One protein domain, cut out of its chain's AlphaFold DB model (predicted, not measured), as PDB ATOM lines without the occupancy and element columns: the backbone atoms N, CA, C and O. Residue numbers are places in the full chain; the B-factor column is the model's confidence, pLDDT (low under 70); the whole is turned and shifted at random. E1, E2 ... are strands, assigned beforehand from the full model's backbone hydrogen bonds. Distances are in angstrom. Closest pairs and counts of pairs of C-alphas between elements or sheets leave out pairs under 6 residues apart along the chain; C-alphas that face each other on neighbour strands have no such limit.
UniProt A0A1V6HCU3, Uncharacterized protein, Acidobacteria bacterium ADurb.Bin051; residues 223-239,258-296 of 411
ATOM      1  N   CYS A 223      44.740 -24.804 -19.682       68.31
ATOM      2  CA  CYS A 223      43.523 -24.071 -20.013       68.31
ATOM      3  C   CYS A 223      43.746 -22.578 -19.770       68.31
ATOM      4  O   CYS A 223      43.284 -22.015 -18.780       68.31
ATOM      5  N   SER A 224      44.505 -21.949 -20.668       65.56
ATOM      6  CA  SER A 224      44.766 -20.508 -20.615       65.56
ATOM      7  C   SER A 224      43.455 -19.742 -20.778       65.56
ATOM      8  O   SER A 224      42.626 -20.090 -21.625       65.56
ATOM      9  N   ASN A 225      43.259 -18.683 -19.988       68.06
ATOM     10  CA  ASN A 225      42.179 -17.743 -20.262       68.06
ATOM     11  C   ASN A 225      42.431 -17.148 -21.659       68.06
ATOM     12  O   ASN A 225      43.568 -16.760 -21.929       68.06
ATOM     13  N   PRO A 226      41.428 -17.041 -22.550       72.81
ATOM     14  CA  PRO A 226      41.614 -16.379 -23.839       72.81
ATOM     15  C   PRO A 226      42.247 -14.983 -23.723       72.81
ATOM     16  O   PRO A 226      43.011 -14.588 -24.592       72.81
ATOM     17  N   ALA A 227      41.998 -14.262 -22.623       72.00
ATOM     18  CA  ALA A 227      42.629 -12.967 -22.357       72.00
ATOM     19  C   ALA A 227      44.160 -13.036 -22.161       72.00
ATOM     20  O   ALA A 227      44.842 -12.039 -22.387       72.00
ATOM     21  N   ASP A 228      44.695 -14.194 -21.769       75.50
ATOM     22  CA  ASP A 228      46.125 -14.424 -21.535       75.50
ATOM     23  C   ASP A 228      46.860 -14.898 -22.806       75.50
ATOM     24  O   ASP A 228      48.084 -15.033 -22.801       75.50
ATOM     25  N   VAL A 229      46.135 -15.145 -23.907       85.19
ATOM     26  CA  VAL A 229      46.691 -15.585 -25.197       85.19
ATOM     27  C   VAL A 229      46.516 -14.460 -26.227       85.19
ATOM     28  O   VAL A 229      45.530 -14.437 -26.954       85.19
ATOM     29  N   PRO A 230      47.460 -13.509 -26.333       86.69
ATOM     30  CA  PRO A 230      47.242 -12.242 -27.042       86.69
ATOM     31  C   PRO A 230      46.992 -12.379 -28.551       86.69
ATOM     32  O   PRO A 230      46.411 -11.484 -29.153       86.69
ATOM     33  N   TRP A 231      47.413 -13.491 -29.158       92.19
ATOM     34  CA  TRP A 231      47.210 -13.783 -30.579       92.19
ATOM     35  C   TRP A 231      45.917 -14.559 -30.869       92.19
ATOM     36  O   TRP A 231      45.614 -14.811 -32.034       92.19
ATOM     37  N   LEU A 232      45.159 -14.961 -29.843       91.31
ATOM     38  CA  LEU A 232      43.949 -15.773 -29.961       91.31
ATOM     39  C   LEU A 232      42.775 -15.078 -29.271       91.31
ATOM     40  O   LEU A 232      42.823 -14.784 -28.083       91.31
ATOM     41  N   ALA A 233      41.668 -14.896 -29.982       90.44
ATOM     42  CA  ALA A 233      40.438 -14.376 -29.395       90.44
ATOM     43  C   ALA A 233      39.232 -15.247 -29.748       90.44
ATOM     44  O   ALA A 233      39.176 -15.887 -30.800       90.44
ATOM     45  N   VAL A 234      38.249 -15.259 -28.850       90.31
ATOM     46  CA  VAL A 234      36.971 -15.955 -29.023       90.31
ATOM     47  C   VAL A 234      35.823 -14.959 -28.909       90.31
ATOM     48  O   VAL A 234      35.864 -14.051 -28.082       90.31
ATOM     49  N   SER A 235      34.779 -15.118 -29.724       90.62
ATOM     50  CA  SER A 235      33.660 -14.161 -29.761       90.62
ATOM     51  C   SER A 235      32.808 -14.140 -28.490       90.62
ATOM     52  O   SER A 235      32.054 -13.198 -28.271       90.62
ATOM     53  N   GLN A 236      32.877 -15.200 -27.687       88.38
ATOM     54  CA  GLN A 236      32.174 -15.353 -26.417       88.38
ATOM     55  C   GLN A 236      32.913 -16.384 -25.555       88.38
ATOM     56  O   GLN A 236      33.443 -17.361 -26.077       88.38
ATOM     57  N   THR A 237      32.944 -16.177 -24.240       85.56
ATOM     58  CA  THR A 237      33.585 -17.090 -23.271       85.56
ATOM     59  C   THR A 237      32.582 -17.983 -22.537       85.56
ATOM     60  O   THR A 237      32.972 -18.902 -21.827       85.56
ATOM     61  N   THR A 238      31.284 -17.738 -22.731       86.06
ATOM     62  CA  THR A 238      30.169 -18.525 -22.188       86.06
ATOM     63  C   THR A 238      29.021 -18.534 -23.189       86.06
ATOM     64  O   THR A 238      28.838 -17.553 -23.908       86.06
ATOM     65  N   GLY A 239      28.197 -19.578 -23.187       87.38
ATOM     66  CA  GLY A 239      27.003 -19.660 -24.024       87.38
ATOM     67  C   GLY A 239      26.046 -20.747 -23.540       87.38
ATOM     68  O   GLY A 239      26.358 -21.496 -22.618       87.38
ATOM     69  N   LEU A 258      53.929 -10.530 -34.295       90.31
ATOM     70  CA  LEU A 258      54.509 -11.822 -33.955       90.31
ATOM     71  C   LEU A 258      55.663 -12.158 -34.902       90.31
ATOM     72  O   LEU A 258      55.585 -11.942 -36.109       90.31
ATOM     73  N   ALA A 259      56.737 -12.715 -34.344       90.31
ATOM     74  CA  ALA A 259      57.818 -13.281 -35.139       90.31
ATOM     75  C   ALA A 259      57.348 -14.563 -35.835       90.31
ATOM     76  O   ALA A 259      56.428 -15.235 -35.355       90.31
ATOM     77  N   ALA A 260      58.012 -14.939 -36.927       90.19
ATOM     78  CA  ALA A 260      57.754 -16.223 -37.552       90.19
ATOM     79  C   ALA A 260      58.013 -17.382 -36.582       90.19
ATOM     80  O   ALA A 260      58.950 -17.368 -35.783       90.19
ATOM     81  N   GLY A 261      57.146 -18.384 -36.650       90.75
ATOM     82  CA  GLY A 261      57.149 -19.517 -35.744       90.75
ATOM     83  C   GLY A 261      55.769 -20.141 -35.585       90.75
ATOM     84  O   GLY A 261      54.763 -19.648 -36.097       90.75
ATOM     85  N   THR A 262      55.735 -21.247 -34.848       92.62
ATOM     86  CA  THR A 262      54.499 -21.949 -34.492       92.62
ATOM     87  C   THR A 262      54.034 -21.510 -33.108       92.62
ATOM     88  O   THR A 262      54.775 -21.604 -32.130       92.62
ATOM     89  N   TYR A 263      52.781 -21.083 -33.027       88.62
ATOM     90  CA  TYR A 263      52.099 -20.656 -31.815       88.62
ATOM     91  C   TYR A 263      51.020 -21.679 -31.479       88.62
ATOM     92  O   TYR A 263      50.161 -21.988 -32.303       88.62
ATOM     93  N   ASN A 264      51.080 -22.219 -30.265       85.69
ATOM     94  CA  ASN A 264      50.167 -23.252 -29.794       85.69
ATOM     95  C   ASN A 264      49.370 -22.742 -28.597       85.69
ATOM     96  O   ASN A 264      49.923 -22.121 -27.693       85.69
ATOM     97  N   ALA A 265      48.077 -23.046 -28.582       83.06
ATOM     98  CA  ALA A 265      47.190 -22.841 -27.448       83.06
ATOM     99  C   ALA A 265      46.191 -24.000 -27.354       83.06
ATOM    100  O   ALA A 265      46.066 -24.833 -28.256       83.06
ATOM    101  N   ARG A 266      45.460 -24.065 -26.245       79.06
ATOM    102  CA  ARG A 266      44.347 -24.996 -26.065       79.06
ATOM    103  C   ARG A 266      43.121 -24.205 -25.649       79.06
ATOM    104  O   ARG A 266      43.150 -23.500 -24.647       79.06
ATOM    105  N   LEU A 267      42.045 -24.331 -26.413       80.56
ATOM    106  CA  LEU A 267      40.747 -23.799 -26.036       80.56
ATOM    107  C   LEU A 267      40.030 -24.841 -25.175       80.56
ATOM    108  O   LEU A 267      39.709 -25.933 -25.642       80.56
ATOM    109  N   CYS A 268      39.785 -24.494 -23.918       78.12
ATOM    110  CA  CYS A 268      39.084 -25.342 -22.967       78.12
ATOM    111  C   CYS A 268      37.636 -24.872 -22.816       78.12
ATOM    112  O   CYS A 268      37.383 -23.743 -22.400       78.12
ATOM    113  N   VAL A 269      36.681 -25.737 -23.152       79.69
ATOM    114  CA  VAL A 269      35.246 -25.448 -23.102       79.69
ATOM    115  C   VAL A 269      34.602 -26.325 -22.041       79.69
ATOM    116  O   VAL A 269      34.516 -27.542 -22.199       79.69
ATOM    117  N   MET A 270      34.128 -25.712 -20.959       77.19
ATOM    118  CA  MET A 270      33.288 -26.409 -19.989       77.19
ATOM    119  C   MET A 270      31.878 -26.592 -20.556       77.19
ATOM    120  O   MET A 270      31.275 -25.648 -21.062       77.19
ATOM    121  N   SER A 271      31.352 -27.804 -20.441       76.94
ATOM    122  CA  SER A 271      30.016 -28.197 -20.864       76.94
ATOM    123  C   SER A 271      29.258 -28.798 -19.688       76.94
ATOM    124  O   SER A 271      29.777 -29.642 -18.964       76.94
ATOM    125  N   ASN A 272      28.008 -28.385 -19.512       74.44
ATOM    126  CA  ASN A 272      27.079 -29.016 -18.577       74.44
ATOM    127  C   ASN A 272      26.344 -30.218 -19.198       74.44
ATOM    128  O   ASN A 272      25.335 -30.652 -18.643       74.44
ATOM    129  N   ASP A 273      26.812 -30.717 -20.347       72.94
ATOM    130  CA  ASP A 273      26.314 -31.953 -20.943       72.94
ATOM    131  C   ASP A 273      26.519 -33.116 -19.948       72.94
ATOM    132  O   ASP A 273      27.655 -33.348 -19.514       72.94
ATOM    133  N   PRO A 274      25.442 -33.798 -19.511       65.69
ATOM    134  CA  PRO A 274      25.541 -34.917 -18.578       65.69
ATOM    135  C   PRO A 274      26.250 -36.131 -19.186       65.69
ATOM    136  O   PRO A 274      26.749 -36.965 -18.427       65.69
ATOM    137  N   ASP A 275      26.313 -36.224 -20.516       65.00
ATOM    138  CA  ASP A 275      27.105 -37.223 -21.210       65.00
ATOM    139  C   ASP A 275      28.496 -36.627 -21.479       65.00
ATOM    140  O   ASP A 275      28.644 -35.735 -22.321       65.00
ATOM    141  N   PRO A 276      29.552 -37.082 -20.780       58.12
ATOM    142  CA  PRO A 276      30.889 -36.618 -21.090       58.12
ATOM    143  C   PRO A 276      31.201 -36.994 -22.540       58.12
ATOM    144  O   PRO A 276      31.097 -38.162 -22.923       58.12
ATOM    145  N   GLY A 277      31.531 -35.988 -23.350       53.12
ATOM    146  CA  GLY A 277      31.654 -36.123 -24.799       53.12
ATOM    147  C   GLY A 277      32.616 -37.236 -25.244       53.12
ATOM    148  O   GLY A 277      33.386 -37.786 -24.447       53.12
ATOM    149  N   PRO A 278      32.613 -37.585 -26.543       46.97
ATOM    150  CA  PRO A 278      33.402 -38.692 -27.064       46.97
ATOM    151  C   PRO A 278      34.900 -38.386 -26.918       46.97
ATOM    152  O   PRO A 278      35.480 -37.695 -27.748       46.97
ATOM    153  N   GLY A 279      35.535 -38.899 -25.860       46.47
ATOM    154  CA  GLY A 279      36.995 -38.955 -25.776       46.47
ATOM    155  C   GLY A 279      37.643 -38.757 -24.408       46.47
ATOM    156  O   GLY A 279      38.785 -39.182 -24.273       46.47
ATOM    157  N   ASN A 280      36.989 -38.166 -23.396       48.50
ATOM    158  CA  ASN A 280      37.686 -37.923 -22.117       48.50
ATOM    159  C   ASN A 280      36.895 -38.139 -20.820       48.50
ATOM    160  O   ASN A 280      37.498 -38.055 -19.755       48.50
ATOM    161  N   GLY A 281      35.594 -38.450 -20.857       56.00
ATOM    162  CA  GLY A 281      34.864 -38.745 -19.617       56.00
ATOM    163  C   GLY A 281      34.682 -37.530 -18.691       56.00
ATOM    164  O   GLY A 281      34.368 -37.722 -17.520       56.00
ATOM    165  N   THR A 282      34.894 -36.303 -19.186       60.22
ATOM    166  CA  THR A 282      34.850 -35.066 -18.390       60.22
ATOM    167  C   THR A 282      33.833 -34.073 -18.958       60.22
ATOM    168  O   THR A 282      33.500 -34.106 -20.141       60.22
ATOM    169  N   SER A 283      33.409 -33.121 -18.126       68.38
ATOM    170  CA  SER A 283      32.660 -31.928 -18.546       68.38
ATOM    171  C   SER A 283      33.520 -30.898 -19.294       68.38
ATOM    172  O   SER A 283      33.031 -29.817 -19.601       68.38
ATOM    173  N   LEU A 284      34.800 -31.174 -19.568       70.56
ATOM    174  CA  LEU A 284      35.707 -30.251 -20.243       70.56
ATOM    175  C   LEU A 284      36.080 -30.766 -21.636       70.56
ATOM    176  O   LEU A 284      36.690 -31.817 -21.778       70.56
ATOM    177  N   VAL A 285      35.788 -29.994 -22.675       76.06
ATOM    178  CA  VAL A 285      36.235 -30.257 -24.046       76.06
ATOM    179  C   VAL A 285      37.496 -29.441 -24.315       76.06
ATOM    180  O   VAL A 285      37.488 -28.224 -24.159       76.06
ATOM    181  N   ILE A 286      38.581 -30.100 -24.725       75.75
ATOM    182  CA  ILE A 286      39.852 -29.441 -25.057       75.75
ATOM    183  C   ILE A 286      40.026 -29.445 -26.573       75.75
ATOM    184  O   ILE A 286      40.073 -30.506 -27.193       75.75
ATOM    185  N   VAL A 287      40.161 -28.260 -27.160       81.19
ATOM    186  CA  VAL A 287      40.409 -28.063 -28.590       81.19
ATOM    187  C   VAL A 287      41.829 -27.517 -28.764       81.19
ATOM    188  O   VAL A 287      42.092 -26.389 -28.340       81.19
ATOM    189  N   PRO A 288      42.772 -28.282 -29.347       83.38
ATOM    190  CA  PRO A 288      44.093 -27.755 -29.665       83.38
ATOM    191  C   PRO A 288      43.980 -26.714 -30.781       83.38
ATOM    192  O   PRO A 288      43.250 -26.905 -31.754       83.38
ATOM    193  N   VAL A 289      44.707 -25.613 -30.627       87.19
ATOM    194  CA  VAL A 289      44.745 -24.505 -31.574       87.19
ATOM    195  C   VAL A 289      46.199 -24.247 -31.946       87.19
ATOM    196  O   VAL A 289      47.024 -23.971 -31.078       87.19
ATOM    197  N   GLU A 290      46.497 -24.325 -33.237       90.19
ATOM    198  CA  GLU A 290      47.817 -24.043 -33.799       90.19
ATOM    199  C   GLU A 290      47.695 -22.895 -34.805       90.19
ATOM    200  O   GLU A 290      46.801 -22.889 -35.654       90.19
ATOM    201  N   MET A 291      48.603 -21.928 -34.709       91.38
ATOM    202  CA  MET A 291      48.815 -20.890 -35.709       91.38
ATOM    203  C   MET A 291      50.281 -20.905 -36.128       91.38
ATOM    204  O   MET A 291      51.175 -20.924 -35.288       91.38
ATOM    205  N   ILE A 292      50.536 -20.845 -37.430       91.50
ATOM    206  CA  ILE A 292      51.887 -20.723 -37.973       91.50
ATOM    207  C   ILE A 292      52.018 -19.320 -38.554       91.50
ATOM    208  O   ILE A 292      51.296 -18.961 -39.483       91.50
ATOM    209  N   VAL A 293      52.935 -18.533 -37.997       92.50
ATOM    210  CA  VAL A 293      53.353 -17.251 -38.564       92.50
ATOM    211  C   VAL A 293      54.568 -17.527 -39.434       92.50
ATOM    212  O   VAL A 293      55.549 -18.109 -38.973       92.50
ATOM    213  N   VAL A 294      54.497 -17.136 -40.698       89.19
ATOM    214  CA  VAL A 294      55.612 -17.240 -41.644       89.19
ATOM    215  C   VAL A 294      56.236 -15.863 -41.836       89.19
ATOM    216  O   VAL A 294      55.541 -14.855 -41.701       89.19
ATOM    217  N   GLU A 295      57.539 -15.811 -42.114       83.56
ATOM    218  CA  GLU A 295      58.159 -14.556 -42.546       83.56
ATOM    219  C   GLU A 295      57.589 -14.181 -43.914       83.56
ATOM    220  O   GLU A 295      57.419 -15.044 -44.779       83.56
ATOM    221  N   ASP A 296      57.264 -12.903 -44.088       77.56
ATOM    222  CA  ASP A 296      56.840 -12.387 -45.384       77.56
ATOM    223  C   ASP A 296      58.095 -12.115 -46.222       77.56
ATOM    224  O   ASP A 296      58.838 -11.163 -45.971       77.56
TER     225      ASP A 296
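This is residues 223 to 239 and 258 to 296 of the 411 residues of an uncharacterized protein of Acidobacteria bacterium ADurb.Bin051 (UniProt A0A1V6HCU3). The main picture is one long hairpin of two strands, E2 and E3, with a wide loop, residues 271 to 283, at its turn, and a separate piece of chain, residues 223 to 239, running along one side of it. That piece holds the short strand E1, which comes near E2 but joins no sheet with it. The printed part has 56 residues, with no named helix and three named strands in the order E1, E2, E3; the sheet has the order E2 - E3 and is antiparallel. The class is all strand, though only 23 of the 56 printed residues are in named elements, under half. The whole is loose, with a radius of gyration of the C-alphas of 14.0 A, and its outline is a rod of 47 by 22 by 14 A.

The printed part begins at Cys 223, with its C-alpha at (43.523, -24.071, -20.013). E1 is residues 232 to 234, from C-alpha 232 at (43.949, -15.773, -29.961), and is 7.0 A long from first to last C-alpha. After the cut, E2 is residues 261 to 270, and is 29.4 A long from C-alpha 261 at (57.149, -19.517, -35.744). E3 is residues 284 to 293, and is 28.6 A long, ending at C-alpha 293 at (53.353, -17.251, -38.564).

E1 pairs with no named strand. E1 and E2 are near each other, with 5 pairs of C-alphas within 10 A and the closest 8.2 A apart. E1 and E3 are apart. E2 and E3 are a hairpin of antiparallel neighbours, with 161 degrees between their N-to-C directions. The C-alphas of Gly 261 and Val 293 face each other at 5.2 A, and at the other end those of Met 270 and Leu 284 face each other at 4.5 A. N 261 and O 293 are within hydrogen-bond range at 2.8 A, and so are N 285 and O 269 at 2.8 A.

The two C-alphas farthest apart are those of Pro 274 and Asp 296, at 47.0 A. Residues 240 to 257 are cut out and not printed, and C-alphas 239 and 258 are 30.3 A apart across this cut, which lies in the link from E1 to E2. The link from E2 to E3 is long, with 13 residues, 271 to 283, whose C-alphas lie 14 to 22 A from the mean of the C-alphas. The mean pLDDT of the printed part is 78.3, and it is under 70 in 13 residues, 223 to 225 and 274 to 283.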